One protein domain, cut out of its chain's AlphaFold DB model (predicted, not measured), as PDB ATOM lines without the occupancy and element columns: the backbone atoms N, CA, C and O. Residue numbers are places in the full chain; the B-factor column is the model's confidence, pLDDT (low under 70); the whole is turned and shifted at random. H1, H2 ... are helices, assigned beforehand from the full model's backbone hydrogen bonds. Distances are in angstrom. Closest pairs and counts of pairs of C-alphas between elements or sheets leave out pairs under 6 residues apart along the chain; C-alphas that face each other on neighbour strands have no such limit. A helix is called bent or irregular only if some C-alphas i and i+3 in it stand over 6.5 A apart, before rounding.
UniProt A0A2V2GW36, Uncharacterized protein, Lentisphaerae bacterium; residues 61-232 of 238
ATOM      1  N   GLU A  61     129.864 163.526 201.420       73.75
ATOM      2  CA  GLU A  61     129.504 162.170 201.000       73.75
ATOM      3  C   GLU A  61     128.513 161.448 201.938       73.75
ATOM      4  O   GLU A  61     127.469 161.034 201.440       73.75
ATOM      5  N   PRO A  62     128.714 161.344 203.269       76.56
ATOM      6  CA  PRO A  62     127.766 160.622 204.125       76.56
ATOM      7  C   PRO A  62     126.415 161.340 204.243       76.56
ATOM      8  O   PRO A  62     125.362 160.707 204.278       76.56
ATOM      9  N   VAL A  63     126.445 162.676 204.253       78.38
ATOM     10  CA  VAL A  63     125.244 163.522 204.287       78.38
ATOM     11  C   VAL A  63     124.465 163.384 202.978       78.38
ATOM     12  O   VAL A  63     123.248 163.227 202.996       78.38
ATOM     13  N   ASN A  64     125.165 163.366 201.844       80.06
ATOM     14  CA  ASN A  64     124.585 163.188 200.517       80.06
ATOM     15  C   ASN A  64     124.007 161.786 200.332       80.06
ATOM     16  O   ASN A  64     122.954 161.657 199.716       80.06
ATOM     17  N   LEU A  65     124.652 160.746 200.870       84.75
ATOM     18  CA  LEU A  65     124.124 159.381 200.846       84.75
ATOM     19  C   LEU A  65     122.819 159.282 201.642       84.75
ATOM     20  O   LEU A  65     121.827 158.798 201.102       84.75
ATOM     21  N   TYR A  66     122.789 159.822 202.866       87.62
ATOM     22  CA  TYR A  66     121.562 159.888 203.664       87.62
ATOM     23  C   TYR A  66     120.460 160.680 202.945       87.62
ATOM     24  O   TYR A  66     119.323 160.226 202.850       87.62
ATOM     25  N   ARG A  67     120.797 161.847 202.382       86.12
ATOM     26  CA  ARG A  67     119.867 162.689 201.614       86.12
ATOM     27  C   ARG A  67     119.302 161.947 200.399       86.12
ATOM     28  O   ARG A  67     118.097 161.964 200.173       86.12
ATOM     29  N   THR A  68     120.166 161.284 199.634       87.38
ATOM     30  CA  THR A  68     119.787 160.504 198.448       87.38
ATOM     31  C   THR A  68     118.839 159.374 198.820       87.38
ATOM     32  O   THR A  68     117.850 159.156 198.131       87.38
ATOM     33  N   ASP A  69     119.109 158.682 199.924       91.25
ATOM     34  CA  ASP A  69     118.268 157.595 200.413       91.25
ATOM     35  C   ASP A  69     116.914 158.104 200.949       91.25
ATOM     36  O   ASP A  69     115.873 157.535 200.622       91.25
ATOM     37  N   PHE A  70     116.898 159.239 201.658       92.00
ATOM     38  CA  PHE A  70     115.674 159.909 202.117       92.00
ATOM     39  C   PHE A  70     114.746 160.297 200.963       92.00
ATOM     40  O   PHE A  70     113.582 159.892 200.917       92.00
ATOM     41  N   PHE A  71     115.259 161.067 200.002       91.38
ATOM     42  CA  PHE A  71     114.460 161.517 198.862       91.38
ATOM     43  C   PHE A  71     114.178 160.389 197.866       91.38
ATOM     44  O   PHE A  71     113.115 160.371 197.246       91.38
ATOM     45  N   GLY A  72     115.084 159.416 197.744       93.00
ATOM     46  CA  GLY A  72     114.863 158.199 196.970       93.00
ATOM     47  C   GLY A  72     113.680 157.400 197.507       93.00
ATOM     48  O   GLY A  72     112.800 157.022 196.733       93.00
ATOM     49  N   HIS A  73     113.595 157.228 198.829       95.38
ATOM     50  CA  HIS A  73     112.462 156.554 199.455       95.38
ATOM     51  C   HIS A  73     111.146 157.315 199.258       95.38
ATOM     52  O   HIS A  73     110.144 156.711 198.873       95.38
ATOM     53  N   LEU A  74     111.151 158.642 199.430       94.81
ATOM     54  CA  LEU A  74     109.978 159.473 199.146       94.81
ATOM     55  C   LEU A  74     109.512 159.313 197.689       94.81
ATOM     56  O   LEU A  74     108.320 159.132 197.438       94.81
ATOM     57  N   ALA A  75     110.438 159.338 196.727       94.12
ATOM     58  CA  ALA A  75     110.112 159.136 195.318       94.12
ATOM     59  C   ALA A  75     109.518 157.742 195.056       94.12
ATOM     60  O   ALA A  75     108.558 157.621 194.298       94.12
ATOM     61  N   GLU A  76     110.042 156.691 195.693       96.00
ATOM     62  CA  GLU A  76     109.472 155.343 195.590       96.00
ATOM     63  C   GLU A  76     108.053 155.249 196.162       96.00
ATOM     64  O   GLU A  76     107.189 154.622 195.542       96.00
ATOM     65  N   LEU A  77     107.791 155.866 197.319       95.88
ATOM     66  CA  LEU A  77     106.453 155.902 197.913       95.88
ATOM     67  C   LEU A  77     105.460 156.633 197.001       95.88
ATOM     68  O   LEU A  77     104.341 156.158 196.800       95.88
ATOM     69  N   LEU A  78     105.874 157.761 196.420       93.81
ATOM     70  CA  LEU A  78     105.051 158.537 195.491       93.81
ATOM     71  C   LEU A  78     104.753 157.763 194.203       93.81
ATOM     72  O   LEU A  78     103.612 157.755 193.753       93.81
ATOM     73  N   GLU A  79     105.743 157.087 193.624       93.44
ATOM     74  CA  GLU A  79     105.583 156.344 192.370       93.44
ATOM     75  C   GLU A  79     104.672 155.120 192.515       93.44
ATOM     76  O   GLU A  79     103.912 154.803 191.601       93.44
ATOM     77  N   ARG A  80     104.736 154.429 193.660       91.56
ATOM     78  CA  ARG A  80     103.939 153.219 193.916       91.56
ATOM     79  C   ARG A  80     102.511 153.509 194.372       91.56
ATOM     80  O   ARG A  80     101.693 152.593 194.380       91.56
ATOM     81  N   SER A  81     102.218 154.739 194.787       86.69
ATOM     82  CA  SER A  81     100.915 155.096 195.340       86.69
ATOM     83  C   SER A  81      99.976 155.660 194.277       86.69
ATOM     84  O   SER A  81     100.296 156.628 193.589       86.69
ATOM     85  N   GLU A  82      98.756 155.126 194.221       84.75
ATOM     86  CA  GLU A  82      97.645 155.746 193.481       84.75
ATOM     87  C   GLU A  82      97.203 157.078 194.119       84.75
ATOM     88  O   GLU A  82      96.579 157.920 193.471       84.75
ATOM     89  N   HIS A  83      97.556 157.299 195.391       89.31
ATOM     90  CA  HIS A  83      97.219 158.486 196.168       89.31
ATOM     91  C   HIS A  83      98.498 159.164 196.695       89.31
ATOM     92  O   HIS A  83      98.951 158.860 197.806       89.31
ATOM     93  N   PRO A  84      99.095 160.110 195.947       89.06
ATOM     94  CA  PRO A  84     100.386 160.710 196.306       89.06
ATOM     95  C   PRO A  84     100.352 161.457 197.650       89.06
ATOM     96  O   PRO A  84     101.325 161.440 198.399       89.06
ATOM     97  N   VAL A  85      99.201 162.025 198.025       92.69
ATOM     98  CA  VAL A  85      98.987 162.652 199.343       92.69
ATOM     99  C   VAL A  85      99.146 161.641 200.488       92.69
ATOM    100  O   VAL A  85      99.710 161.969 201.530       92.69
ATOM    101  N   GLN A  86      98.667 160.404 200.312       92.12
ATOM    102  CA  GLN A  86      98.814 159.353 201.328       92.12
ATOM    103  C   GLN A  86     100.270 158.893 201.449       92.12
ATOM    104  O   GLN A  86     100.734 158.669 202.561       92.12
ATOM    105  N   ALA A  87     101.003 158.828 200.333       92.75
ATOM    106  CA  ALA A  87     102.433 158.520 200.335       92.75
ATOM    107  C   ALA A  87     103.255 159.586 201.080       92.75
ATOM    108  O   ALA A  87     104.102 159.245 201.903       92.75
ATOM    109  N   ALA A  88     102.959 160.873 200.867       92.38
ATOM    110  CA  ALA A  88     103.604 161.959 201.608       92.38
ATOM    111  C   ALA A  88     103.319 161.878 203.123       92.38
ATOM    112  O   ALA A  88     104.241 161.987 203.928       92.38
ATOM    113  N   LYS A  89     102.068 161.593 203.516       93.50
ATOM    114  CA  LYS A  89     101.693 161.389 204.929       93.50
ATOM    115  C   LYS A  89     102.325 160.144 205.553       93.50
ATOM    116  O   LYS A  89     102.613 160.136 206.745       93.50
ATOM    117  N   GLN A  90     102.537 159.086 204.771       94.56
ATOM    118  CA  GLN A  90     103.275 157.917 205.240       94.56
ATOM    119  C   GLN A  90     104.721 158.300 205.574       94.56
ATOM    120  O   GLN A  90     105.194 157.978 206.661       94.56
ATOM    121  N   MET A  91     105.392 159.033 204.681       94.69
ATOM    122  CA  MET A  91     106.755 159.515 204.919       94.69
ATOM    123  C   MET A  91     106.836 160.403 206.174       94.69
ATOM    124  O   MET A  91     107.728 160.229 207.003       94.69
ATOM    125  N   GLU A  92     105.875 161.313 206.352       93.62
ATOM    126  CA  GLU A  92     105.740 162.142 207.559       93.62
ATOM    127  C   GLU A  92     105.618 161.286 208.832       93.62
ATOM    128  O   GLU A  92     106.336 161.507 209.810       93.62
ATOM    129  N   ALA A  93     104.771 160.252 208.806       93.19
ATOM    130  CA  ALA A  93     104.597 159.338 209.931       93.19
ATOM    131  C   ALA A  93     105.868 158.524 210.241       93.19
ATOM    132  O   ALA A  93     106.183 158.304 211.411       93.19
ATOM    133  N   GLU A  94     106.620 158.095 209.225       93.88
ATOM    134  CA  GLU A  94     107.894 157.386 209.405       93.88
ATOM    135  C   GLU A  94     108.964 158.274 210.054       93.88
ATOM    136  O   GLU A  94     109.701 157.820 210.939       93.88
ATOM    137  N   VAL A  95     109.026 159.550 209.663       91.06
ATOM    138  CA  VAL A  95     109.900 160.542 210.302       91.06
ATOM    139  C   VAL A  95     109.479 160.775 211.753       91.06
ATOM    140  O   VAL A  95     110.319 160.668 212.646       91.06
ATOM    141  N   ALA A  96     108.186 160.988 212.017       89.75
ATOM    142  CA  ALA A  96     107.663 161.172 213.374       89.75
ATOM    143  C   ALA A  96     107.887 159.943 214.280       89.75
ATOM    144  O   ALA A  96     108.088 160.080 215.486       89.75
ATOM    145  N   ALA A  97     107.903 158.736 213.707       93.06
ATOM    146  CA  ALA A  97     108.208 157.488 214.408       93.06
ATOM    147  C   ALA A  97     109.720 157.237 214.618       93.06
ATOM    148  O   ALA A  97     110.112 156.173 215.116       93.06
ATOM    149  N   GLY A  98     110.589 158.169 214.212       89.50
ATOM    150  CA  GLY A  98     112.040 158.063 214.376       89.50
ATOM    151  C   GLY A  98     112.675 156.948 213.538       89.50
ATOM    152  O   GLY A  98     113.702 156.388 213.929       89.50
ATOM    153  N   VAL A  99     112.060 156.559 212.414       92.69
ATOM    154  CA  VAL A  99     112.643 155.575 211.481       92.69
ATOM    155  C   VAL A  99     113.918 156.149 210.864       92.69
ATOM    156  O   VAL A  99     114.967 155.509 210.886       92.69
ATOM    157  N   TRP A 100     113.842 157.395 210.403       90.44
ATOM    158  CA  TRP A 100     114.939 158.093 209.740       90.44
ATOM    159  C   TRP A 100     116.056 158.524 210.698       90.44
ATOM    160  O   TRP A 100     117.229 158.445 210.337       90.44
ATOM    161  N   GLU A 101     115.732 158.844 211.957       87.38
ATOM    162  CA  GLU A 101     116.757 159.076 212.985       87.38
ATOM    163  C   GLU A 101     117.573 157.807 213.268       87.38
ATOM    164  O   GLU A 101     118.791 157.877 213.401       87.38
ATOM    165  N   ARG A 102     116.937 156.628 213.292       89.50
ATOM    166  CA  ARG A 102     117.664 155.355 213.424       89.50
ATOM    167  C   ARG A 102     118.494 155.039 212.186       89.50
ATOM    168  O   ARG A 102     119.624 154.585 212.325       89.50
ATOM    169  N   LYS A 103     117.958 155.311 210.995       89.81
ATOM    170  CA  LYS A 103     118.662 155.083 209.728       89.81
ATOM    171  C   LYS A 103     119.897 155.976 209.580       89.81
ATOM    172  O   LYS A 103     120.878 155.553 208.985       89.81
ATOM    173  N   CYS A 104     119.887 157.172 210.175       87.38
ATOM    174  CA  CYS A 104     121.041 158.076 210.220       87.38
ATOM    175  C   CYS A 104     122.317 157.366 210.703       87.38
ATOM    176  O   CYS A 104     123.373 157.553 210.101       87.38
ATOM    177  N   GLU A 105     122.214 156.496 211.714       88.31
ATOM    178  CA  GLU A 105     123.352 155.752 212.272       88.31
ATOM    179  C   GLU A 105     124.076 154.875 211.235       88.31
ATOM    180  O   GLU A 105     125.282 154.673 211.353       88.31
ATOM    181  N   GLU A 106     123.382 154.403 210.193       89.50
ATOM    182  CA  GLU A 106     123.965 153.593 209.111       89.50
ATOM    183  C   GLU A 106     124.924 154.399 208.220       89.50
ATOM    184  O   GLU A 106     125.816 153.830 207.590       89.50
ATOM    185  N   PHE A 107     124.767 155.725 208.186       87.25
ATOM    186  CA  PHE A 107     125.570 156.633 207.365       87.25
ATOM    187  C   PHE A 107     126.665 157.345 208.161       87.25
ATOM    188  O   PHE A 107     127.502 158.038 207.578       87.25
ATOM    189  N   LEU A 108     126.687 157.211 209.489       86.56
ATOM    190  CA  LEU A 108     127.703 157.870 210.298       86.56
ATOM    191  C   LEU A 108     129.066 157.181 210.128       86.56
ATOM    192  O   LEU A 108     129.153 155.953 210.073       86.56
ATOM    193  N   PRO A 109     130.168 157.950 210.066       83.19
ATOM    194  CA  PRO A 109     131.498 157.367 209.988       83.19
ATOM    195  C   PRO A 109     131.793 156.545 211.253       83.19
ATOM    196  O   PRO A 109     131.264 156.845 212.330       83.19
ATOM    197  N   PRO A 110     132.665 155.527 211.155       81.81
ATOM    198  CA  PRO A 110     132.934 154.629 212.268       81.81
ATOM    199  C   PRO A 110     133.516 155.386 213.464       81.81
ATOM    200  O   PRO A 110     134.464 156.167 213.325       81.81
ATOM    201  N   GLN A 111     132.976 155.106 214.649       83.38
ATOM    202  CA  GLN A 111     133.567 155.524 215.915       83.38
ATOM    203  C   GLN A 111     134.609 154.514 216.383       83.38
ATOM    204  O   GLN A 111     134.475 153.303 216.194       83.38
ATOM    205  N   LEU A 112     135.652 155.026 217.030       83.25
ATOM    206  CA  LEU A 112     136.580 154.189 217.775       83.25
ATOM    207  C   LEU A 112     136.016 153.947 219.180       83.25
ATOM    208  O   LEU A 112     135.486 154.876 219.786       83.25
ATOM    209  N   PRO A 113     136.149 152.729 219.728       87.81
ATOM    210  CA  PRO A 113     135.648 152.441 221.062       87.81
ATOM    211  C   PRO A 113     136.451 153.209 222.116       87.81
ATOM    212  O   PRO A 113     137.666 153.372 221.976       87.81
ATOM    213  N   ASP A 114     135.806 153.582 223.222       89.00
ATOM    214  CA  ASP A 114     136.435 154.300 224.346       89.00
ATOM    215  C   ASP A 114     137.667 153.579 224.908       89.00
ATOM    216  O   ASP A 114     138.593 154.203 225.426       89.00
ATOM    217  N   ALA A 115     137.732 152.254 224.753       88.19
ATOM    218  CA  ALA A 115     138.915 151.459 225.069       88.19
ATOM    219  C   ALA A 115     140.194 152.012 224.410       88.19
ATOM    220  O   ALA A 115     141.247 152.017 225.043       88.19
ATOM    221  N   VAL A 116     140.113 152.526 223.176       82.62
ATOM    222  CA  VAL A 116     141.246 153.142 222.463       82.62
ATOM    223  C   VAL A 116     141.735 154.392 223.191       82.62
ATOM    224  O   VAL A 116     142.943 154.548 223.392       82.62
ATOM    225  N   LEU A 117     140.812 155.244 223.648       85.94
ATOM    226  CA  LEU A 117     141.134 156.421 224.453       85.94
ATOM    227  C   LEU A 117     141.809 156.015 225.768       85.94
ATOM    228  O   LEU A 117     142.862 156.556 226.111       85.94
ATOM    229  N   TYR A 118     141.259 155.024 226.474       87.44
ATOM    230  CA  TYR A 118     141.837 154.542 227.730       87.44
ATOM    231  C   TYR A 118     143.245 153.970 227.546       87.44
ATOM    232  O   TYR A 118     144.135 154.283 228.339       87.44
ATOM    233  N   VAL A 119     143.487 153.190 226.489       86.50
ATOM    234  CA  VAL A 119     144.835 152.696 226.167       86.50
ATOM    235  C   VAL A 119     145.777 153.867 225.883       86.50
ATOM    236  O   VAL A 119     146.890 153.888 226.405       86.50
ATOM    237  N   GLY A 120     145.323 154.885 225.146       82.81
ATOM    238  CA  GLY A 120     146.087 156.113 224.920       82.81
ATOM    239  C   GLY A 120     146.470 156.833 226.220       82.81
ATOM    240  O   GLY A 120     147.628 157.217 226.400       82.81
ATOM    241  N   ILE A 121     145.535 156.947 227.168       83.94
ATOM    242  CA  ILE A 121     145.780 157.528 228.498       83.94
ATOM    243  C   ILE A 121     146.799 156.692 229.286       83.94
ATOM    244  O   ILE A 121     147.733 157.247 229.869       83.94
ATOM    245  N   VAL A 122     146.676 155.362 229.279       90.44
ATOM    246  CA  VAL A 122     147.644 154.464 229.934       90.44
ATOM    247  C   VAL A 122     149.039 154.637 229.331       90.44
ATOM    248  O   VAL A 122     150.011 154.781 230.072       90.44
ATOM    249  N   CYS A 123     149.154 154.701 228.002       84.38
ATOM    250  CA  CYS A 123     150.412 154.985 227.315       84.38
ATOM    251  C   CYS A 123     151.007 156.339 227.741       84.38
ATOM    252  O   CYS A 123     152.212 156.424 227.994       84.38
ATOM    253  N   ALA A 124     150.179 157.375 227.918       80.31
ATOM    254  CA  ALA A 124     150.639 158.672 228.408       80.31
ATOM    255  C   ALA A 124     151.196 158.560 229.837       80.31
ATOM    256  O   ALA A 124     152.291 159.052 230.117       80.31
ATOM    257  N   ILE A 125     150.498 157.854 230.731       80.69
ATOM    258  CA  ILE A 125     150.949 157.609 232.111       80.69
ATOM    259  C   ILE A 125     152.282 156.852 232.128       80.69
ATOM    260  O   ILE A 125     153.189 157.221 232.883       80.69
ATOM    261  N   VAL A 126     152.436 155.823 231.287       83.88
ATOM    262  CA  VAL A 126     153.693 155.067 231.143       83.88
ATOM    263  C   VAL A 126     154.819 155.985 230.674       83.88
ATOM    264  O   VAL A 126     155.907 155.956 231.256       83.88
ATOM    265  N   ALA A 127     154.558 156.850 229.691       80.44
ATOM    266  CA  ALA A 127     155.530 157.829 229.227       80.44
ATOM    267  C   ALA A 127     155.962 158.763 230.371       80.44
ATOM    268  O   ALA A 127     157.150 158.847 230.695       80.44
ATOM    269  N   PHE A 128     155.018 159.404 231.062       78.56
ATOM    270  CA  PHE A 128     155.330 160.298 232.183       78.56
ATOM    271  C   PHE A 128     156.070 159.593 233.324       78.56
ATOM    272  O   PHE A 128     156.980 160.165 233.927       78.56
ATOM    273  N   SER A 129     155.734 158.335 233.596       76.94
ATOM    274  CA  SER A 129     156.416 157.528 234.610       76.94
ATOM    275  C   SER A 129     157.862 157.224 234.213       76.94
ATOM    276  O   SER A 129     158.767 157.325 235.046       76.94
ATOM    277  N   ALA A 130     158.111 156.933 232.933       78.88
ATOM    278  CA  ALA A 130     159.449 156.667 232.411       78.88
ATOM    279  C   ALA A 130     160.396 157.868 232.565       78.88
ATOM    280  O   ALA A 130     161.594 157.676 232.791       78.88
ATOM    281  N   LEU A 131     159.885 159.105 232.545       74.94
ATOM    282  CA  LEU A 131     160.696 160.311 232.776       74.94
ATOM    283  C   LEU A 131     161.397 160.313 234.144       74.94
ATOM    284  O   LEU A 131     162.481 160.887 234.271       74.94
ATOM    285  N   ARG A 132     160.830 159.632 235.150       78.69
ATOM    286  CA  ARG A 132     161.411 159.518 236.498       78.69
ATOM    287  C   ARG A 132     162.535 158.483 236.599       78.69
ATOM    288  O   ARG A 132     163.171 158.366 237.647       78.69
ATOM    289  N   MET A 133     162.808 157.722 235.538       76.69
ATOM    290  CA  MET A 133     163.863 156.710 235.550       76.69
ATOM    291  C   MET A 133     165.258 157.352 235.524       76.69
ATOM    292  O   MET A 133     165.544 158.250 234.730       76.69
ATOM    293  N   LYS A 134     166.159 156.839 236.375       79.19
ATOM    294  CA  LYS A 134     167.559 157.301 236.474       79.19
ATOM    295  C   LYS A 134     168.410 156.902 235.264       79.19
ATOM    296  O   LYS A 134     169.311 157.638 234.878       79.19
ATOM    297  N   ASN A 135     168.139 155.736 234.673       83.50
ATOM    298  CA  ASN A 135     168.868 155.247 233.504       83.50
ATOM    299  C   ASN A 135     168.346 155.945 232.239       83.50
ATOM    300  O   ASN A 135     167.198 155.735 231.846       83.50
ATOM    301  N   SER A 136     169.199 156.757 231.609       72.12
ATOM    302  CA  SER A 136     168.845 157.567 230.439       72.12
ATOM    303  C   SER A 136     168.408 156.729 229.240       72.12
ATOM    304  O   SER A 136     167.414 157.073 228.616       72.12
ATOM    305  N   TRP A 137     169.077 155.611 228.958       75.31
ATOM    306  CA  TRP A 137     168.731 154.718 227.850       75.31
ATOM    307  C   TRP A 137     167.362 154.058 228.038       75.31
ATOM    308  O   TRP A 137     166.523 154.108 227.140       75.31
ATOM    309  N   LYS A 138     167.103 153.489 229.223       74.12
ATOM    310  CA  LYS A 138     165.804 152.863 229.535       74.12
ATOM    311  C   LYS A 138     164.668 153.882 229.543       74.12
ATOM    312  O   LYS A 138     163.596 153.597 229.025       74.12
ATOM    313  N   ARG A 139     164.920 155.079 230.082       77.81
ATOM    314  CA  ARG A 139     163.967 156.194 230.047       77.81
ATOM    315  C   ARG A 139     163.528 156.489 228.620       77.81
ATOM    316  O   ARG A 139     162.336 156.540 228.369       77.81
ATOM    317  N   THR A 140     164.467 156.655 227.696       72.88
ATOM    318  CA  THR A 140     164.165 157.006 226.301       72.88
ATOM    319  C   THR A 140     163.448 155.891 225.565       72.88
ATOM    320  O   THR A 140     162.455 156.151 224.891       72.88
ATOM    321  N   ALA A 141     163.928 154.656 225.727       75.56
ATOM    322  CA  ALA A 141     163.364 153.482 225.072       75.56
ATOM    323  C   ALA A 141     161.907 153.215 225.480       75.56
ATOM    324  O   ALA A 141     161.176 152.589 224.724       75.56
ATOM    325  N   ILE A 142     161.483 153.689 226.656       76.75
ATOM    326  CA  ILE A 142     160.111 153.531 227.153       76.75
ATOM    327  C   ILE A 142     159.291 154.801 226.913       76.75
ATOM    328  O   ILE A 142     158.179 154.718 226.401       76.75
ATOM    329  N   TRP A 143     159.832 155.977 227.251       82.81
ATOM    330  CA  TRP A 143     159.126 157.253 227.129       82.81
ATOM    331  C   TRP A 143     158.693 157.523 225.691       82.81
ATOM    332  O   TRP A 143     157.534 157.847 225.463       82.81
ATOM    333  N   PHE A 144     159.607 157.374 224.730       75.44
ATOM    334  CA  PHE A 144     159.349 157.802 223.361       75.44
ATOM    335  C   PHE A 144     158.267 156.956 222.664       75.44
ATOM    336  O   PHE A 144     157.306 157.546 222.165       75.44
ATOM    337  N   PRO A 145     158.315 155.606 222.683       77.25
ATOM    338  CA  PRO A 145     157.247 154.798 222.093       77.25
ATOM    339  C   PRO A 145     155.912 154.955 222.822       77.25
ATOM    340  O   PRO A 145     154.874 155.045 222.173       77.25
ATOM    341  N   ALA A 146     155.925 155.032 224.160       80.62
ATOM    342  CA  ALA A 146     154.704 155.215 224.941       80.62
ATOM    343  C   ALA A 146     154.053 156.578 224.662       80.62
ATOM    344  O   ALA A 146     152.835 156.667 224.543       80.62
ATOM    345  N   TRP A 147     154.855 157.631 224.486       81.38
ATOM    346  CA  TRP A 147     154.360 158.954 224.121       81.38
ATOM    347  C   TRP A 147     153.772 158.980 222.708       81.38
ATOM    348  O   TRP A 147     152.661 159.470 222.523       81.38
ATOM    349  N   LEU A 148     154.465 158.410 221.718       78.19
ATOM    350  CA  LEU A 148     153.944 158.328 220.349       78.19
ATOM    351  C   LEU A 148     152.641 157.526 220.274       78.19
ATOM    352  O   LEU A 148     151.703 157.955 219.605       78.19
ATOM    353  N   ALA A 149     152.563 156.400 220.988       80.19
ATOM    354  CA  ALA A 149     151.344 155.607 221.079       80.19
ATOM    355  C   ALA A 149     150.201 156.409 221.717       80.19
ATOM    356  O   ALA A 149     149.095 156.424 221.183       80.19
ATOM    357  N   ALA A 150     150.470 157.127 222.811       80.94
ATOM    358  CA  ALA A 150     149.477 157.972 223.465       80.94
ATOM    359  C   ALA A 150     148.922 159.046 222.523       80.94
ATOM    360  O   ALA A 150     147.708 159.156 222.372       80.94
ATOM    361  N   VAL A 151     149.801 159.799 221.855       78.75
ATOM    362  CA  VAL A 151     149.392 160.851 220.916       78.75
ATOM    363  C   VAL A 151     148.582 160.258 219.766       78.75
ATOM    364  O   VAL A 151     147.492 160.744 219.485       78.75
ATOM    365  N   GLY A 152     149.056 159.176 219.144       75.75
ATOM    366  CA  GLY A 152     148.350 158.540 218.031       75.75
ATOM    367  C   GLY A 152     146.955 158.034 218.407       75.75
ATOM    368  O   GLY A 152     145.994 158.301 217.690       75.75
ATOM    369  N   LEU A 153     146.826 157.347 219.545       82.62
ATOM    370  CA  LEU A 153     145.553 156.771 219.991       82.62
ATOM    371  C   LEU A 153     144.553 157.846 220.426       82.62
ATOM    372  O   LEU A 153     143.396 157.798 220.016       82.62
ATOM    373  N   ILE A 154     144.993 158.834 221.213       81.38
ATOM    374  CA  ILE A 154     144.121 159.914 221.694       81.38
ATOM    375  C   ILE A 154     143.684 160.800 220.522       81.38
ATOM    376  O   ILE A 154     142.496 161.081 220.378       81.38
ATOM    377  N   SER A 155     144.616 161.218 219.658       76.88
ATOM    378  CA  SER A 155     144.283 162.049 218.496       76.88
ATOM    379  C   SER A 155     143.432 161.301 217.473       76.88
ATOM    380  O   SER A 155     142.519 161.898 216.912       76.88
ATOM    381  N   GLY A 156     143.680 160.006 217.253       77.69
ATOM    382  CA  GLY A 156     142.848 159.172 216.386       77.69
ATOM    383  C   GLY A 156     141.425 159.013 216.922       77.69
ATOM    384  O   GLY A 156     140.469 159.201 216.174       77.69
ATOM    385  N   TRP A 157     141.277 158.740 218.223       85.62
ATOM    386  CA  TRP A 157     139.966 158.661 218.872       85.62
ATOM    387  C   TRP A 157     139.203 159.986 218.764       85.62
ATOM    388  O   TRP A 157     138.080 159.995 218.267       85.62
ATOM    389  N   LEU A 158     139.846 161.109 219.111       79.44
ATOM    390  CA  LEU A 158     139.251 162.447 218.994       79.44
ATOM    391  C   LEU A 158     138.848 162.776 217.553       79.44
ATOM    392  O   LEU A 158     137.786 163.347 217.330       79.44
ATOM    393  N   PHE A 159     139.677 162.421 216.570       79.38
ATOM    394  CA  PHE A 159     139.364 162.629 215.157       79.38
ATOM    395  C   PHE A 159     138.085 161.887 214.752       79.38
ATOM    396  O   PHE A 159     137.194 162.481 214.145       79.38
ATOM    397  N   CYS A 160     137.992 160.598 215.085       81.94
ATOM    398  CA  CYS A 160     136.828 159.775 214.765       81.94
ATOM    399  C   CYS A 160     135.566 160.281 215.469       81.94
ATOM    400  O   CYS A 160     134.517 160.364 214.832       81.94
ATOM    401  N   ASP A 161     135.676 160.666 216.740       83.44
ATOM    402  CA  ASP A 161     134.553 161.177 217.524       83.44
ATOM    403  C   ASP A 161     134.033 162.520 216.989       83.44
ATOM    404  O   ASP A 161     132.846 162.655 216.683       83.44
ATOM    405  N   VAL A 162     134.930 163.486 216.751       80.75
ATOM    406  CA  VAL A 162     134.572 164.789 216.168       80.75
ATOM    407  C   VAL A 162     133.947 164.610 214.791       80.75
ATOM    408  O   VAL A 162     132.921 165.227 214.508       80.75
ATOM    409  N   ARG A 163     134.523 163.753 213.936       80.38
ATOM    410  CA  ARG A 163     133.982 163.498 212.597       80.38
ATOM    411  C   ARG A 163     132.575 162.906 212.674       80.38
ATOM    412  O   ARG A 163     131.681 163.395 211.994       80.38
ATOM    413  N   HIS A 164     132.368 161.900 213.522       85.75
ATOM    414  CA  HIS A 164     131.061 161.279 213.725       85.75
ATOM    415  C   HIS A 164     130.024 162.279 214.249       85.75
ATOM    416  O   HIS A 164     128.945 162.415 213.671       85.75
ATOM    417  N   SER A 165     130.367 163.035 215.296       83.62
ATOM    418  CA  SER A 165     129.477 164.042 215.880       83.62
ATOM    419  C   SER A 165     129.137 165.157 214.889       83.62
ATOM    420  O   SER A 165     127.985 165.583 214.812       83.62
ATOM    421  N   ALA A 166     130.114 165.638 214.119       80.75
ATOM    422  CA  ALA A 166     129.898 166.687 213.132       80.75
ATOM    423  C   ALA A 166     129.013 166.199 211.970       80.75
ATOM    424  O   ALA A 166     128.061 166.895 211.619       80.75
ATOM    425  N   THR A 167     129.236 164.987 211.442       82.19
ATOM    426  CA  THR A 167     128.352 164.386 210.426       82.19
ATOM    427  C   THR A 167     126.923 164.222 210.949       82.19
ATOM    428  O   THR A 167     125.985 164.653 210.278       82.19
ATOM    429  N   ARG A 168     126.735 163.699 212.171       86.94
ATOM    430  CA  ARG A 168     125.402 163.593 212.791       86.94
ATOM    431  C   ARG A 168     124.740 164.965 212.930       86.94
ATOM    432  O   ARG A 168     123.562 165.121 212.618       86.94
ATOM    433  N   SER A 169     125.492 165.970 213.376       83.44
ATOM    434  CA  SER A 169     124.979 167.334 213.509       83.44
ATOM    435  C   SER A 169     124.574 167.936 212.164       83.44
ATOM    436  O   SER A 169     123.573 168.639 212.110       83.44
ATOM    437  N   HIS A 170     125.320 167.675 211.092       79.81
ATOM    438  CA  HIS A 170     124.996 168.148 209.743       79.81
ATOM    439  C   HIS A 170     123.712 167.518 209.201       79.81
ATOM    440  O   HIS A 170     122.849 168.224 208.675       79.81
ATOM    441  N   ILE A 171     123.546 166.205 209.388       82.69
ATOM    442  CA  ILE A 171     122.293 165.527 209.044       82.69
ATOM    443  C   ILE A 171     121.142 166.162 209.832       82.69
ATOM    444  O   ILE A 171     120.140 166.528 209.233       82.69
ATOM    445  N   ARG A 172     121.313 166.428 211.131       82.94
ATOM    446  CA  ARG A 172     120.270 167.081 211.940       82.94
ATOM    447  C   ARG A 172     119.956 168.523 211.547       82.94
ATOM    448  O   ARG A 172     118.805 168.933 211.612       82.94
ATOM    449  N   MET A 173     120.940 169.317 211.122       77.56
ATOM    450  CA  MET A 173     120.679 170.695 210.671       77.56
ATOM    451  C   MET A 173     119.718 170.726 209.471       77.56
ATOM    452  O   MET A 173     118.804 171.551 209.429       77.56
ATOM    453  N   SER A 174     119.859 169.757 208.561       74.81
ATOM    454  CA  SER A 174     118.973 169.602 207.401       74.81
ATOM    455  C   SER A 174     117.574 169.051 207.732       74.81
ATOM    456  O   SER A 174     116.698 169.116 206.870       74.81
ATOM    457  N   ASP A 175     117.312 168.582 208.962       80.56
ATOM    458  CA  ASP A 175     115.982 168.084 209.358       80.56
ATOM    459  C   ASP A 175     114.919 169.176 209.306       80.56
ATOM    460  O   ASP A 175     113.809 168.910 208.867       80.56
ATOM    461  N   SER A 176     115.248 170.409 209.697       78.12
ATOM    462  CA  SER A 176     114.274 171.512 209.714       78.12
ATOM    463  C   SER A 176     113.617 171.742 208.345       78.12
ATOM    464  O   SER A 176     112.391 171.807 208.257       78.12
ATOM    465  N   GLY A 177     114.414 171.769 207.272       80.88
ATOM    466  CA  GLY A 177     113.912 171.858 205.901       80.88
ATOM    467  C   GLY A 177     113.138 170.610 205.461       80.88
ATOM    468  O   GLY A 177     112.101 170.734 204.818       80.88
ATOM    469  N   ARG A 178     113.581 169.402 205.840       85.94
ATOM    470  CA  ARG A 178     112.848 168.158 205.523       85.94
ATOM    471  C   ARG A 178     111.497 168.078 206.224       85.94
ATOM    472  O   ARG A 178     110.528 167.654 205.606       85.94
ATOM    473  N   THR A 179     111.417 168.496 207.481       86.25
ATOM    474  CA  THR A 179     110.159 168.552 208.229       86.25
ATOM    475  C   THR A 179     109.206 169.548 207.583       86.25
ATOM    476  O   THR A 179     108.080 169.176 207.275       86.25
ATOM    477  N   GLN A 180     109.677 170.761 207.266       86.62
ATOM    478  CA  GLN A 180     108.864 171.744 206.545       86.62
ATOM    479  C   GLN A 180     108.356 171.188 205.205       86.62
ATOM    480  O   GLN A 180     107.181 171.334 204.872       86.62
ATOM    481  N   LEU A 181     109.228 170.519 204.445       89.44
ATOM    482  CA  LEU A 181     108.843 169.871 203.196       89.44
ATOM    483  C   LEU A 181     107.703 168.873 203.418       89.44
ATOM    484  O   LEU A 181     106.715 168.926 202.694       89.44
ATOM    485  N   LEU A 182     107.833 167.963 204.387       91.19
ATOM    486  CA  LEU A 182     106.833 166.922 204.637       91.19
ATOM    487  C   LEU A 182     105.511 167.477 205.181       91.19
ATOM    488  O   LEU A 182     104.467 166.917 204.862       91.19
ATOM    489  N   GLU A 183     105.536 168.583 205.925       90.81
ATOM    490  CA  GLU A 183     104.327 169.274 206.392       90.81
ATOM    491  C   GLU A 183     103.551 169.930 205.232       90.81
ATOM    492  O   GLU A 183     102.321 169.865 205.175       90.81
ATOM    493  N   GLU A 184     104.254 170.553 204.280       91.56
ATOM    494  CA  GLU A 184     103.633 171.313 203.185       91.56
ATOM    495  C   GLU A 184     103.315 170.452 201.945       91.56
ATOM    496  O   GLU A 184     102.368 170.736 201.200       91.56
ATOM    497  N   LEU A 185     104.071 169.373 201.720       92.31
ATOM    498  CA  LEU A 185     103.973 168.519 200.533       92.31
ATOM    499  C   LEU A 185     102.572 167.917 200.304       92.31
ATOM    500  O   LEU A 185     102.110 167.970 199.161       92.31
ATOM    501  N   PRO A 186     101.845 167.392 201.316       92.44
ATOM    502  CA  PRO A 186     100.493 166.868 201.122       92.44
ATOM    503  C   PRO A 186      99.533 167.904 200.523       92.44
ATOM    504  O   PRO A 186      98.793 167.585 199.592       92.44
ATOM    505  N   ALA A 187      99.577 169.146 201.015       90.88
ATOM    506  CA  ALA A 187      98.714 170.228 200.545       90.88
ATOM    507  C   ALA A 187      99.081 170.671 199.121       90.88
ATOM    508  O   ALA A 187      98.198 170.941 198.300       90.88
ATOM    509  N   VAL A 188     100.380 170.713 198.803       89.69
ATOM    510  CA  VAL A 188     100.849 171.005 197.443       89.69
ATOM    511  C   VAL A 188     100.399 169.914 196.478       89.69
ATOM    512  O   VAL A 188      99.827 170.245 195.444       89.69
ATOM    513  N   LEU A 189     100.572 168.634 196.808       89.50
ATOM    514  CA  LEU A 189     100.144 167.517 195.958       89.50
ATOM    515  C   LEU A 189      98.630 167.523 195.713       89.50
ATOM    516  O   LEU A 189      98.196 167.350 194.573       89.50
ATOM    517  N   GLU A 190      97.832 167.783 196.752       89.00
ATOM    518  CA  GLU A 190      96.372 167.880 196.649       89.00
ATOM    519  C   GLU A 190      95.943 169.016 195.709       89.00
ATOM    520  O   GLU A 190      95.121 168.816 194.814       89.00
ATOM    521  N   LYS A 191      96.555 170.198 195.846       87.75
ATOM    522  CA  LYS A 191      96.267 171.358 194.991       87.75
ATOM    523  C   LYS A 191      96.744 171.170 193.546       87.75
ATOM    524  O   LYS A 191      96.122 171.689 192.625       87.75
ATOM    525  N   SER A 192      97.851 170.455 193.364       82.00
ATOM    526  CA  SER A 192      98.521 170.261 192.073       82.00
ATOM    527  C   SER A 192      97.834 169.218 191.194       82.00
ATOM    528  O   SER A 192      97.990 169.260 189.981       82.00
ATOM    529  N   SER A 193      97.087 168.272 191.781       82.75
ATOM    530  CA  SER A 193      96.464 167.146 191.057       82.75
ATOM    531  C   SER A 193      97.439 166.346 190.172       82.75
ATOM    532  O   SER A 193      97.027 165.679 189.227       82.75
ATOM    533  N   ILE A 194      98.735 166.400 190.489       86.75
ATOM    534  CA  ILE A 194      99.800 165.713 189.760       86.75
ATOM    535  C   ILE A 194      99.786 164.216 190.083       86.75
ATOM    536  O   ILE A 194      99.504 163.808 191.214       86.75
ATOM    537  N   SER A 195     100.118 163.381 189.098       88.12
ATOM    538  CA  SER A 195     100.279 161.943 189.332       88.12
ATOM    539  C   SER A 195     101.473 161.642 190.251       88.12
ATOM    540  O   SER A 195     102.478 162.357 190.248       88.12
ATOM    541  N   GLY A 196     101.396 160.542 191.008       88.56
ATOM    542  CA  GLY A 196     102.491 160.095 191.874       88.56
ATOM    543  C   GLY A 196     103.802 159.844 191.118       88.56
ATOM    544  O   GLY A 196     104.865 160.252 191.577       88.56
ATOM    545  N   ALA A 197     103.725 159.282 189.907       89.88
ATOM    546  CA  ALA A 197     104.887 159.070 189.040       89.88
ATOM    547  C   ALA A 197     105.543 160.386 188.583       89.88
ATOM    548  O   ALA A 197     106.770 160.491 188.567       89.88
ATOM    549  N   ALA A 198     104.748 161.407 188.246       89.69
ATOM    550  CA  ALA A 198     105.279 162.712 187.860       89.69
ATOM    551  C   ALA A 198     105.905 163.444 189.061       89.69
ATOM    552  O   ALA A 198     107.012 163.968 188.942       89.69
ATOM    553  N   ALA A 199     105.273 163.391 190.240       89.94
ATOM    554  CA  ALA A 199     105.864 163.908 191.476       89.94
ATOM    555  C   ALA A 199     107.181 163.191 191.832       89.94
ATOM    556  O   ALA A 199     108.169 163.844 192.161       89.94
ATOM    557  N   ALA A 200     107.238 161.861 191.700       91.94
ATOM    558  CA  ALA A 200     108.456 161.079 191.912       91.94
ATOM    559  C   ALA A 200     109.579 161.457 190.931       91.94
ATOM    560  O   ALA A 200     110.745 161.513 191.322       91.94
ATOM    561  N   GLY A 201     109.243 161.743 189.668       89.94
ATOM    562  CA  GLY A 201     110.190 162.250 188.673       89.94
ATOM    563  C   GLY A 201     110.822 163.581 189.086       89.94
ATOM    564  O   GLY A 201     112.040 163.723 189.012       89.94
ATOM    565  N   ILE A 202     110.019 164.516 189.600       90.25
ATOM    566  CA  ILE A 202     110.502 165.812 190.106       90.25
ATOM    567  C   ILE A 202     111.423 165.608 191.313       90.25
ATOM    568  O   ILE A 202     112.532 166.131 191.327       90.25
ATOM    569  N   VAL A 203     111.031 164.771 192.281       90.06
ATOM    570  CA  VAL A 203     111.879 164.456 193.448       90.06
ATOM    571  C   VAL A 203     113.216 163.833 193.023       90.06
ATOM    572  O   VAL A 203     114.256 164.155 193.590       90.06
ATOM    573  N   ARG A 204     113.238 162.967 192.003       89.44
ATOM    574  CA  ARG A 204     114.486 162.375 191.487       89.44
ATOM    575  C   ARG A 204     115.369 163.393 190.773       89.44
ATOM    576  O   ARG A 204     116.580 163.369 190.976       89.44
ATOM    577  N   ASN A 205     114.780 164.289 189.982       86.88
ATOM    578  CA  ASN A 205     115.516 165.373 189.332       86.88
ATOM    579  C   ASN A 205     116.094 166.338 190.368       86.88
ATOM    580  O   ASN A 205     117.257 166.703 190.270       86.88
ATOM    581  N   TYR A 206     115.343 166.640 191.424       83.00
ATOM    582  CA  TYR A 206     115.797 167.442 192.556       83.00
ATOM    583  C   TYR A 206     117.056 166.868 193.240       83.00
ATOM    584  O   TYR A 206     117.966 167.609 193.609       83.00
ATOM    585  N   ILE A 207     117.172 165.538 193.348       79.00
ATOM    586  CA  ILE A 207     118.393 164.884 193.857       79.00
ATOM    587  C   ILE A 207     119.575 165.047 192.880       79.00
ATOM    588  O   ILE A 207     120.718 165.148 193.324       79.00
ATOM    589  N   GLN A 208     119.318 165.040 191.566       75.25
ATOM    590  CA  GLN A 208     120.350 165.063 190.519       75.25
ATOM    591  C   GLN A 208     120.827 166.475 190.144       75.25
ATOM    592  O   GLN A 208     122.012 166.656 189.866       75.25
ATOM    593  N   GLU A 209     119.923 167.456 190.106       67.69
ATOM    594  CA  GLU A 209     120.183 168.822 189.636       67.69
ATOM    595  C   GLU A 209     120.622 169.766 190.765       67.69
ATOM    596  O   GLU A 209     121.414 170.683 190.528       67.69
ATOM    597  N   GLU A 210     120.176 169.539 192.006       57.88
ATOM    598  CA  GLU A 210     120.485 170.422 193.131       57.88
ATOM    599  C   GLU A 210     121.734 169.966 193.912       57.88
ATOM    600  O   GLU A 210     121.737 168.974 194.641       57.88
ATOM    601  N   TYR A 211     122.805 170.735 193.694       54.69
ATOM    602  CA  TYR A 211     124.151 170.738 194.276       54.69
ATOM    603  C   TYR A 211     124.469 169.759 195.437       54.69
ATOM    604  O   TYR A 211     123.828 169.806 196.486       54.69
ATOM    605  N   PRO A 212     125.602 169.025 195.372       53.34
ATOM    606  CA  PRO A 212     126.084 168.096 196.412       53.34
ATOM    607  C   PRO A 212     126.552 168.760 197.733       53.34
ATOM    608  O   PRO A 212     127.345 168.168 198.466       53.34
ATOM    609  N   ASN A 213     126.106 169.989 198.031       54.22
ATOM    610  CA  ASN A 213     126.599 170.857 199.106       54.22
ATOM    611  C   ASN A 213     125.461 171.534 199.899       54.22
ATOM    612  O   ASN A 213     125.521 172.734 200.181       54.22
ATOM    613  N   VAL A 214     124.413 170.796 200.274       59.00
ATOM    614  CA  VAL A 214     123.450 171.294 201.271       59.00
ATOM    615  C   VAL A 214     124.129 171.267 202.646       59.00
ATOM    616  O   VAL A 214     124.171 170.246 203.325       59.00
ATOM    617  N   CYS A 215     124.722 172.393 203.046       58.00
ATOM    618  CA  CYS A 215     125.477 172.495 204.303       58.00
ATOM    619  C   CYS A 215     124.624 172.895 205.518       58.00
ATOM    620  O   CYS A 215     125.113 172.802 206.643       58.00
ATOM    621  N   HIS A 216     123.391 173.380 205.314       64.31
ATOM    622  CA  HIS A 216     122.615 174.040 206.374       64.31
ATOM    623  C   HIS A 216     121.152 173.597 206.449       64.31
ATOM    624  O   HIS A 216     120.744 173.066 207.473       64.31
ATOM    625  N   SER A 217     120.366 173.788 205.390       69.50
ATOM    626  CA  SER A 217     118.952 173.403 205.352       69.50
ATOM    627  C   SER A 217     118.591 172.938 203.954       69.50
ATOM    628  O   SER A 217     119.042 173.549 202.984       69.50
ATOM    629  N   GLU A 218     117.756 171.904 203.854       77.88
ATOM    630  CA  GLU A 218     117.147 171.543 202.574       77.88
ATOM    631  C   GLU A 218     116.307 172.724 202.062       77.88
ATOM    632  O   GLU A 218     115.505 173.269 202.835       77.88
ATOM    633  N   PRO A 219     116.461 173.146 200.794       77.81
ATOM    634  CA  PRO A 219     115.637 174.186 200.184       77.81
ATOM    635  C   PRO A 219     114.257 173.626 199.801       77.81
ATOM    636  O   PRO A 219     113.880 173.563 198.633       77.81
ATOM    637  N   ALA A 220     113.472 173.241 200.811       80.00
ATOM    638  CA  ALA A 220     112.144 172.644 200.661       80.00
ATOM    639  C   ALA A 220     111.216 173.437 199.727       80.00
ATOM    640  O   ALA A 220     110.469 172.860 198.940       80.00
ATOM    641  N   SER A 221     111.305 174.767 199.774       82.44
ATOM    642  CA  SER A 221     110.499 175.668 198.952       82.44
ATOM    643  C   SER A 221     110.736 175.513 197.448       82.44
ATOM    644  O   SER A 221     109.799 175.727 196.681       82.44
ATOM    645  N   MET A 222     111.940 175.126 197.012       84.12
ATOM    646  CA  MET A 222     112.234 174.905 195.592       84.12
ATOM    647  C   MET A 222     111.519 173.657 195.076       84.12
ATOM    648  O   MET A 222     110.762 173.747 194.111       84.12
ATOM    649  N   LEU A 223     111.656 172.535 195.785       86.12
ATOM    650  CA  LEU A 223     110.973 171.288 195.435       86.12
ATOM    651  C   LEU A 223     109.443 171.450 195.440       86.12
ATOM    652  O   LEU A 223     108.760 171.006 194.516       86.12
ATOM    653  N   LEU A 224     108.888 172.134 196.446       87.44
ATOM    654  CA  LEU A 224     107.448 172.414 196.517       87.44
ATOM    655  C   LEU A 224     106.972 173.303 195.357       87.44
ATOM    656  O   LEU A 224     105.891 173.073 194.808       87.44
ATOM    657  N   ALA A 225     107.771 174.296 194.955       86.50
ATOM    658  CA  ALA A 225     107.452 175.161 193.823       86.50
ATOM    659  C   ALA A 225     107.478 174.399 192.487       86.50
ATOM    660  O   ALA A 225     106.586 174.594 191.657       86.50
ATOM    661  N   GLU A 226     108.442 173.500 192.279       86.81
ATOM    662  CA  GLU A 226     108.511 172.658 191.077       86.81
ATOM    663  C   GLU A 226     107.299 171.730 190.957       86.81
ATOM    664  O   GLU A 226     106.642 171.691 189.914       86.81
ATOM    665  N   ILE A 227     106.919 171.058 192.045       86.69
ATOM    666  CA  ILE A 227     105.709 170.224 192.072       86.69
ATOM    667  C   ILE A 227     104.459 171.073 191.787       86.69
ATOM    668  O   ILE A 227     103.620 170.689 190.970       86.69
ATOM    669  N   SER A 228     104.355 172.260 192.396       85.94
ATOM    670  CA  SER A 228     103.217 173.160 192.181       85.94
ATOM    671  C   SER A 228     103.133 173.712 190.751       85.94
ATOM    672  O   SER A 228     102.039 174.057 190.304       85.94
ATOM    673  N   THR A 229     104.259 173.860 190.052       83.94
ATOM    674  CA  THR A 229     104.317 174.417 188.687       83.94
ATOM    675  C   THR A 229     104.110 173.359 187.613       83.94
ATOM    676  O   THR A 229     103.481 173.654 186.597       83.94
ATOM    677  N   ALA A 230     104.541 172.118 187.852       78.62
ATOM    678  CA  ALA A 230     104.296 170.989 186.957       78.62
ATOM    679  C   ALA A 230     102.793 170.755 186.695       78.62
ATOM    680  O   ALA A 230     102.404 170.441 185.570       78.62
ATOM    681  N   ALA A 231     101.937 171.050 187.681       61.88
ATOM    682  CA  ALA A 231     100.477 171.058 187.543       61.88
ATOM    683  C   ALA A 231      99.943 172.022 186.465       61.88
ATOM    684  O   ALA A 231      98.898 171.780 185.866       61.88
ATOM    685  N   GLY A 232     100.648 173.129 186.204       56.50
ATOM    686  CA  GLY A 232     100.278 174.104 185.172       56.50
ATOM    687  C   GLY A 232     100.718 173.708 183.757       56.50
ATOM    688  O   GLY A 232     100.244 174.301 182.786       56.50
TER     689      GLY A 232
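Overview. This is residues 61 to 232 of the 238 residues of an uncharacterized protein of Lentisphaerae bacterium (UniProt A0A2V2GW36). A long helical hairpin, H4 folded back along H5, sticks out as an arm from a smaller helical body made of H1, H2, H3, H6, H7 and H8. In the body the contacts run in a ring from H1 to H2, H6, H8, H7 and back to H1, while H3 packs on H1 towards the arm; H5 joins the two regions, and its arm makes most of the length. The printed part has 172 residues with eight named helices, H1 to H8 in that order along the chain, and no named strand: the class is all helix. The whole is extended, with a radius of gyration of the C-alphas of 24.9 A and spans of 86 by 28 by 21 A.

Arrangement. Begin with the longest helix, H5, residues 136 to 173, and look along it for H4, residues 114 to 130. The two touch and form a helical hairpin, at a shallow tilt of 27 degrees, opposite ways, with the C-alphas of Gly 120 and Ala 150 closest at 4.1 A. At the other end of H5, its residues 167 to 171 alone touch residues 62 to 66 of H1, which spans residues 61 to 80; the closest C-alphas, of Val 63 and Ile 171, are 5.9 A apart. H1 is the hub, touching four helices. Residues 62 to 70 of H1 alone touch H3, residues 99 to 107, with the C-alphas of Pro 62 and Phe 107 closest at 5.6 A. Residues 74 to 78 of H1 alone touch H2, residues 84 to 96, in a second helical hairpin at a steep tilt of 40 degrees; here the C-alphas of Leu 78 and Pro 84 are closest at 5.2 A. H1 touches H7, residues 196 to 209, at a shallow tilt of 17 degrees, opposite ways, and the C-alphas of Ala 75 and Ala 200 come to 4.3 A. H2 touches H6, residues 175 to 192, at a shallow tilt of 19 degrees, closest at the C-alphas of Val 85 and Pro 186, 4.8 A. H6 touches H8, residues 220 to 232, at a shallow tilt of 12 degrees, the same way, with the C-alphas of Ser 192 and Ala 231 at 5.0 A. H8 touches H7 with its residues 223 to 227 alone, closest at the C-alphas of Ala 199 and Ile 227, 6.3 A. H5 and H6 meet only through their link. Among the pairs that stay apart are H4 and H8. Every O i to N i+4 pair is within hydrogen-bond range in H1, H2, H4 and H7; the counts are 33 of 34 in H5, 12 of 14 in H6, 7 of 9 in H8 and 2 of 5 in H3, where 6 of 6 O i to N i+3 pairs are within range.

Along the chain. Find C-alpha 136 at (168.845, 157.567, 230.439); from there H5 runs 53.7 A to C-alpha 173 at (120.679, 170.695, 210.671). H5 is neither bent nor irregular, but only just: C-alphas 141 and 144 are 6.1 A apart. H6, 24.7 A long, has a kink of 40 degrees near residue 186 and is only just irregular, with C-alphas 183 and 186 6.9 A apart. H1 begins at C-alpha 61, (129.504, 162.170, 201.000), and is 28.0 A long. H4 measures 24.5 A, H7 19.9 A, H8 19.6 A, H2 18.6 A and H3 13.6 A.

Size, cuts and confidence. Look for the two C-alphas farthest apart at Lys 134 and Gly 232, 86.3 A. The printed part has no cut. No link is long; those from H3 to H4 and H7 to H8 are short, and the others are tight. The mean pLDDT of the printed part is 83.5, and residues 209 to 217 and 231 to 232 are under 70.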